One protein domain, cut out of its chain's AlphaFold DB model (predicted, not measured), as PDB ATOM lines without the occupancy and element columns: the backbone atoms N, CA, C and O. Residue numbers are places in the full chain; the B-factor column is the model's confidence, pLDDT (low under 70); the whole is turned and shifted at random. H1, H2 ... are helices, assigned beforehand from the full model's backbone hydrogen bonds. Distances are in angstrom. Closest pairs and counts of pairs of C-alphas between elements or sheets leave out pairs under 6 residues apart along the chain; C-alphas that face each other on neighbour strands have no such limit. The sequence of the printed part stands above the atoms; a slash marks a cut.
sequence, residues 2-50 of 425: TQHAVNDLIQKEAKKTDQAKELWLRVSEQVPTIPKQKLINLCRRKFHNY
ATOM      1  N   THR A   2       9.659  14.451 -21.612       91.50
ATOM      2  CA  THR A   2      10.054  15.860 -21.775       91.50
ATOM      3  C   THR A   2       9.400  16.460 -23.023       91.50
ATOM      4  O   THR A   2       9.063  15.725 -23.955       91.50
ATOM      5  N   GLN A   3       9.248  17.789 -23.076       89.31
ATOM      6  CA  GLN A   3       8.697  18.472 -24.257       89.31
ATOM      7  C   GLN A   3       9.513  18.171 -25.524       89.31
ATOM      8  O   GLN A   3       8.939  17.950 -26.587       89.31
ATOM      9  N   HIS A   4      10.839  18.081 -25.396       92.38
ATOM     10  CA  HIS A   4      11.732  17.727 -26.499       92.38
ATOM     11  C   HIS A   4      11.401  16.347 -27.090       92.38
ATOM     12  O   HIS A   4      11.235  16.213 -28.301       92.38
ATOM     13  N   ALA A   5      11.215  15.334 -26.235       90.94
ATOM     14  CA  ALA A   5      10.864  13.982 -26.670       90.94
ATOM     15  C   ALA A   5       9.468  13.918 -27.318       90.94
ATOM     16  O   ALA A   5       9.253  13.157 -28.263       90.94
ATOM     17  N   VAL A   6       8.522  14.733 -26.839       90.56
ATOM     18  CA  VAL A   6       7.192  14.868 -27.456       90.56
ATOM     19  C   VAL A   6       7.302  15.490 -28.848       90.56
ATOM     20  O   VAL A   6       6.700  14.982 -29.792       90.56
ATOM     21  N   ASN A   7       8.107  16.542 -29.009       92.75
ATOM     22  CA  ASN A   7       8.354  17.162 -30.309       92.75
ATOM     23  C   ASN A   7       8.990  16.163 -31.293       92.75
ATOM     24  O   ASN A   7       8.531  16.053 -32.429       92.75
ATOM     25  N   ASP A   8       9.968  15.366 -30.856       90.75
ATOM     26  CA  ASP A   8      10.569  14.318 -31.693       90.75
ATOM     27  C   ASP A   8       9.528  13.273 -32.124       90.75
ATOM     28  O   ASP A   8       9.510  12.834 -33.275       90.75
ATOM     29  N   LEU A   9       8.614  12.896 -31.222       90.62
ATOM     30  CA  LEU A   9       7.509  11.990 -31.537       90.62
ATOM     31  C   LEU A   9       6.538  12.593 -32.569       90.62
ATOM     32  O   LEU A   9       6.078  11.878 -33.458       90.62
ATOM     33  N   ILE A  10       6.267  13.900 -32.493       91.50
ATOM     34  CA  ILE A  10       5.424  14.636 -33.453       91.50
ATOM     35  C   ILE A  10       6.076  14.689 -34.847       91.50
ATOM     36  O   ILE A  10       5.385  14.568 -35.870       91.50
ATOM     37  N   GLN A  11       7.400  14.847 -34.910       89.44
ATOM     38  CA  GLN A  11       8.141  14.926 -36.174       89.44
ATOM     39  C   GLN A  11       8.330  13.562 -36.854       89.44
ATOM     40  O   GLN A  11       8.435  13.496 -38.081       89.44
ATOM     41  N   LYS A  12       8.300  12.458 -36.096       87.12
ATOM     42  CA  LYS A  12       8.359  11.092 -36.639       87.12
ATOM     43  C   LYS A  12       7.184  10.768 -37.568       87.12
ATOM     44  O   LYS A  12       6.156  11.449 -37.642       87.12
ATOM     45  N   GLU A  13       7.336   9.683 -38.320       82.50
ATOM     46  CA  GLU A  13       6.297   9.204 -39.225       82.50
ATOM     47  C   GLU A  13       5.074   8.677 -38.465       82.50
ATOM     48  O   GLU A  13       5.127   7.646 -37.795       82.50
ATOM     49  N   ALA A  14       3.938   9.351 -38.660       75.12
ATOM     50  CA  ALA A  14       2.673   9.096 -37.969       75.12
ATOM     51  C   ALA A  14       2.137   7.653 -38.080       75.12
ATOM     52  O   ALA A  14       1.280   7.261 -37.294       75.12
ATOM     53  N   LYS A  15       2.601   6.873 -39.068       74.38
ATOM     54  CA  LYS A  15       2.147   5.498 -39.328       74.38
ATOM     55  C   LYS A  15       3.152   4.416 -38.925       74.38
ATOM     56  O   LYS A  15       2.770   3.251 -38.914       74.38
ATOM     57  N   LYS A  16       4.409   4.762 -38.626       80.19
ATOM     58  CA  LYS A  16       5.468   3.764 -38.387       80.19
ATOM     59  C   LYS A  16       5.547   3.312 -36.935       80.19
ATOM     60  O   LYS A  16       5.701   2.126 -36.687       80.19
ATOM     61  N   THR A  17       5.429   4.234 -35.986       85.81
ATOM     62  CA  THR A  17       5.584   3.927 -34.557       85.81
ATOM     63  C   THR A  17       4.222   3.813 -33.887       85.81
ATOM     64  O   THR A  17       3.396   4.709 -34.050       85.81
ATOM     65  N   ASP A  18       3.992   2.773 -33.086       86.94
ATOM     66  CA  ASP A  18       2.706   2.584 -32.395       86.94
ATOM     67  C   ASP A  18       2.393   3.727 -31.424       86.94
ATOM     68  O   ASP A  18       1.274   4.231 -31.403       86.94
ATOM     69  N   GLN A  19       3.412   4.263 -30.745       86.31
ATOM     70  CA  GLN A  19       3.283   5.476 -29.927       86.31
ATOM     71  C   GLN A  19       2.830   6.702 -30.738       86.31
ATOM     72  O   GLN A  19       2.048   7.512 -30.248       86.31
ATOM     73  N   ALA A  20       3.296   6.848 -31.985       85.88
ATOM     74  CA  ALA A  20       2.880   7.949 -32.852       85.88
ATOM     75  C   ALA A  20       1.448   7.738 -33.365       85.88
ATOM     76  O   ALA A  20       0.677   8.693 -33.429       85.88
ATOM     77  N   LYS A  21       1.062   6.496 -33.694       88.12
ATOM     78  CA  LYS A  21      -0.320   6.168 -34.085       88.12
ATOM     79  C   LYS A  21      -1.297   6.517 -32.966       88.12
ATOM     80  O   LYS A  21      -2.287   7.193 -33.237       88.12
ATOM     81  N   GLU A  22      -0.975   6.110 -31.740       90.62
ATOM     82  CA  GLU A  22      -1.772   6.383 -30.543       90.62
ATOM     83  C   GLU A  22      -1.874   7.886 -30.264       90.62
ATOM     84  O   GLU A  22      -2.967   8.407 -30.047       90.62
ATOM     85  N   LEU A  23      -0.753   8.613 -30.362       91.00
ATOM     86  CA  LEU A  23      -0.739  10.072 -30.247       91.00
ATOM     87  C   LEU A  23      -1.718  10.713 -31.239       91.00
ATOM     88  O   LEU A  23      -2.575  11.502 -30.849       91.00
ATOM     89  N   TRP A  24      -1.607  10.374 -32.526       91.94
ATOM     90  CA  TRP A  24      -2.434  10.989 -33.562       91.94
ATOM     91  C   TRP A  24      -3.889  10.523 -33.542       91.94
ATOM     92  O   TRP A  24      -4.728  11.234 -34.089       91.94
ATOM     93  N   LEU A  25      -4.193   9.357 -32.963       91.62
ATOM     94  CA  LEU A  25      -5.563   8.915 -32.704       91.62
ATOM     95  C   LEU A  25      -6.202   9.830 -31.655       91.62
ATOM     96  O   LEU A  25      -7.143  10.553 -31.985       91.62
ATOM     97  N   ARG A  26      -5.593   9.919 -30.465       92.31
ATOM     98  CA  ARG A  26      -6.085  10.761 -29.363       92.31
ATOM     99  C   ARG A  26      -6.205  12.228 -29.760       92.31
ATOM    100  O   ARG A  26      -7.223  12.859 -29.511       92.31
ATOM    101  N   VAL A  27      -5.190  12.779 -30.427       91.94
ATOM    102  CA  VAL A  27      -5.203  14.184 -30.872       91.94
ATOM    103  C   VAL A  27      -6.324  14.441 -31.890       91.94
ATOM    104  O   VAL A  27      -6.938  15.504 -31.859       91.94
ATOM    105  N   SER A  28      -6.632  13.473 -32.763       92.94
ATOM    106  CA  SER A  28      -7.738  13.611 -33.722       92.94
ATOM    107  C   SER A  28      -9.126  13.472 -33.092       92.94
ATOM    108  O   SER A  28     -10.051  14.134 -33.550       92.94
ATOM    109  N   GLU A  29      -9.271  12.673 -32.032       94.19
ATOM    110  CA  GLU A  29     -10.528  12.545 -31.278       94.19
ATOM    111  C   GLU A  29     -10.881  13.835 -30.535       94.19
ATOM    112  O   GLU A  29     -12.045  14.216 -30.480       94.19
ATOM    113  N   GLN A  30      -9.872  14.537 -30.011       94.69
ATOM    114  CA  GLN A  30     -10.069  15.818 -29.327       94.69
ATOM    115  C   GLN A  30     -10.386  16.969 -30.293       94.69
ATOM    116  O   GLN A  30     -10.958  17.977 -29.884       94.69
ATOM    117  N   VAL A  31     -10.016  16.845 -31.573       92.00
ATOM    118  CA  VAL A  31     -10.224  17.894 -32.584       92.00
ATOM    119  C   VAL A  31     -10.804  17.297 -33.876       92.00
ATOM    120  O   VAL A  31     -10.141  17.298 -34.919       92.00
ATOM    121  N   PRO A  32     -12.059  16.805 -33.850       90.94
ATOM    122  CA  PRO A  32     -12.662  16.105 -34.990       90.94
ATOM    123  C   PRO A  32     -12.990  17.039 -36.165       90.94
ATOM    124  O   PRO A  32     -13.204  16.587 -37.288       90.94
ATOM    125  N   THR A  33     -13.015  18.352 -35.930       93.62
ATOM    126  CA  THR A  33     -13.329  19.375 -36.937       93.62
ATOM    127  C   THR A  33     -12.212  19.573 -37.963       93.62
ATOM    128  O   THR A  33     -12.462  20.056 -39.067       93.62
ATOM    129  N   ILE A  34     -10.971  19.199 -37.626       91.38
ATOM    130  CA  ILE A  34      -9.805  19.400 -38.486       91.38
ATOM    131  C   ILE A  34      -9.407  18.063 -39.122       91.38
ATOM    132  O   ILE A  34      -9.102  17.106 -38.411       91.38
ATOM    133  N   PRO A  35      -9.303  17.980 -40.462       93.50
ATOM    134  CA  PRO A  35      -8.805  16.783 -41.127       93.50
ATOM    135  C   PRO A  35      -7.433  16.354 -40.592       93.50
ATOM    136  O   PRO A  35      -6.502  17.162 -40.537       93.50
ATOM    137  N   LYS A  36      -7.275  15.061 -40.282       90.50
ATOM    138  CA  LYS A  36      -6.083  14.491 -39.626       90.50
ATOM    139  C   LYS A  36      -4.750  14.948 -40.230       90.50
ATOM    140  O   LYS A  36      -3.836  15.311 -39.499       90.50
ATOM    141  N   GLN A  37      -4.626  14.987 -41.559       91.12
ATOM    142  CA  GLN A  37      -3.380  15.418 -42.208       91.12
ATOM    143  C   GLN A  37      -3.076  16.909 -41.996       91.12
ATOM    144  O   GLN A  37      -1.915  17.276 -41.813       91.12
ATOM    145  N   LYS A  38      -4.100  17.774 -42.003       92.56
ATOM    146  CA  LYS A  38      -3.931  19.206 -41.711       92.56
ATOM    147  C   LYS A  38      -3.484  19.401 -40.264       92.56
ATOM    148  O   LYS A  38      -2.571  20.186 -40.026       92.56
ATOM    149  N   LEU A  39      -4.070  18.642 -39.337       93.12
ATOM    150  CA  LEU A  39      -3.701  18.646 -37.923       93.12
ATOM    151  C   LEU A  39      -2.244  18.212 -37.713       93.12
ATOM    152  O   LEU A  39      -1.488  18.924 -37.061       93.12
ATOM    153  N   ILE A  40      -1.812  17.118 -38.352       92.31
ATOM    154  CA  ILE A  40      -0.409  16.670 -38.322       92.31
ATOM    155  C   ILE A  40       0.531  17.772 -38.821       92.31
ATOM    156  O   ILE A  40       1.526  18.077 -38.168       92.31
ATOM    157  N   ASN A  41       0.217  18.393 -39.961       92.50
ATOM    158  CA  ASN A  41       1.048  19.455 -40.529       92.50
ATOM    159  C   ASN A  41       1.112  20.687 -39.608       92.50
ATOM    160  O   ASN A  41       2.181  21.272 -39.451       92.50
ATOM    161  N   LEU A  42      -0.007  21.068 -38.983       91.69
ATOM    162  CA  LEU A  42      -0.067  22.166 -38.014       91.69
ATOM    163  C   LEU A  42       0.812  21.871 -36.795       91.69
ATOM    164  O   LEU A  42       1.651  22.688 -36.420       91.69
ATOM    165  N   CYS A  43       0.655  20.684 -36.211       93.06
ATOM    166  CA  CYS A  43       1.442  20.248 -35.067       93.06
ATOM    167  C   CYS A  43       2.935  20.190 -35.400       93.06
ATOM    168  O   CYS A  43       3.734  20.682 -34.616       93.06
ATOM    169  N   ARG A  44       3.327  19.679 -36.573       92.31
ATOM    170  CA  ARG A  44       4.741  19.639 -36.982       92.31
ATOM    171  C   ARG A  44       5.356  21.022 -37.178       92.31
ATOM    172  O   ARG A  44       6.521  21.209 -36.855       92.31
ATOM    173  N   ARG A  45       4.587  21.996 -37.670       90.44
ATOM    174  CA  ARG A  45       5.048  23.391 -37.758       90.44
ATOM    175  C   ARG A  45       5.181  24.041 -36.386       90.44
ATOM    176  O   ARG A  45       6.079  24.838 -36.170       90.44
ATOM    177  N   LYS A  46       4.280  23.722 -35.456       90.50
ATOM    178  CA  LYS A  46       4.253  24.352 -34.131       90.50
ATOM    179  C   LYS A  46       5.277  23.743 -33.166       90.50
ATOM    180  O   LYS A  46       5.933  24.480 -32.431       90.50
ATOM    181  N   PHE A  47       5.405  22.417 -33.184       91.44
ATOM    182  CA  PHE A  47       6.140  21.615 -32.208       91.44
ATOM    183  C   PHE A  47       7.359  20.946 -32.855       91.44
ATOM    184  O   PHE A  47       7.259  19.873 -33.449       91.44
ATOM    185  N   HIS A  48       8.520  21.581 -32.735       91.38
ATOM    186  CA  HIS A  48       9.805  21.082 -33.220       91.38
ATOM    187  C   HIS A  48      10.937  21.565 -32.307       91.38
ATOM    188  O   HIS A  48      10.752  22.520 -31.555       91.38
ATOM    189  N   ASN A  49      12.105  20.932 -32.411       91.50
ATOM    190  CA  ASN A  49      13.252  21.168 -31.525       91.50
ATOM    191  C   ASN A  49      14.325  22.108 -32.103       91.50
ATOM    192  O   ASN A  49      15.402  22.213 -31.539       91.50
ATOM    193  N   TYR A  50      14.050  22.781 -33.222       89.19
ATOM    194  CA  TYR A  50      14.951  23.812 -33.748       89.19
ATOM    195  C   TYR A  50      14.971  25.057 -32.852       89.19
ATOM    196  O   TYR A  50      13.903  25.602 -32.552       89.19
TER     197      TYR A  50
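What this domain is: This is residues 2 to 50 of the 425 residues of the protein "Bgt-5176-2" of Blumeria graminis f. sp. tritici 96224 (UniProt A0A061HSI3). Three short helices make a small crossed triangle: H2 and H3 form a V, joined by a tight turn, and H1 sits at the open side of that V, its last residues near the start of H2 and the end of H3. The helices cross steeply and are not side by side. The printed part has 49 residues, with the named helices H1, H2 and H3 in that order and no named strand; the class is all helix. The whole is compact, with a radius of gyration of the C-alphas of 10.3 A, and rounded, spanning 28 by 22 by 17 A.

How they stand to each other: H1, residues 3 to 11, and H2, residues 18 to 30, only just touch, with 3 pairs of C-alphas within 8 A, and H2 does so with residues 19 to 20 alone. Their closest C-alphas, those of Leu 9 and Ala 20, are 6.3 A apart, and their lines are about perpendicular at 88 degrees. H2 touches H3, residues 36 to 46, with its residues 24 to 28 alone; the closest C-alphas, those of Ser 28 and Lys 36, are 6.2 A apart. These two lines are about perpendicular at 78 degrees. H3 also touches H1, at a steep tilt of 44 degrees, opposite ways, and the closest C-alphas, those of Gln 11 and Arg 44, are 5.9 A apart. In H1, H2 and H3 every O i to N i+4 pair is within hydrogen-bond range.

Where its parts are: H1 begins at C-alpha 3, (8.697, 18.472, -24.257), and is 12.4 A long from first to last C-alpha. H2, the longest helix, measures 18.6 A and begins at C-alpha 18, (2.706, 2.584, -32.395). H3 measures 15.3 A and ends at C-alpha 46, (4.253, 24.352, -34.131).

The domain as a whole: The two C-alphas farthest apart, those of Thr 33 and Tyr 50, are 28.8 A apart. The link from H1 to H2 is short, that from H2 to H3 tight. The printed part has no cut, and no printed residue is under 70 in pLDDT.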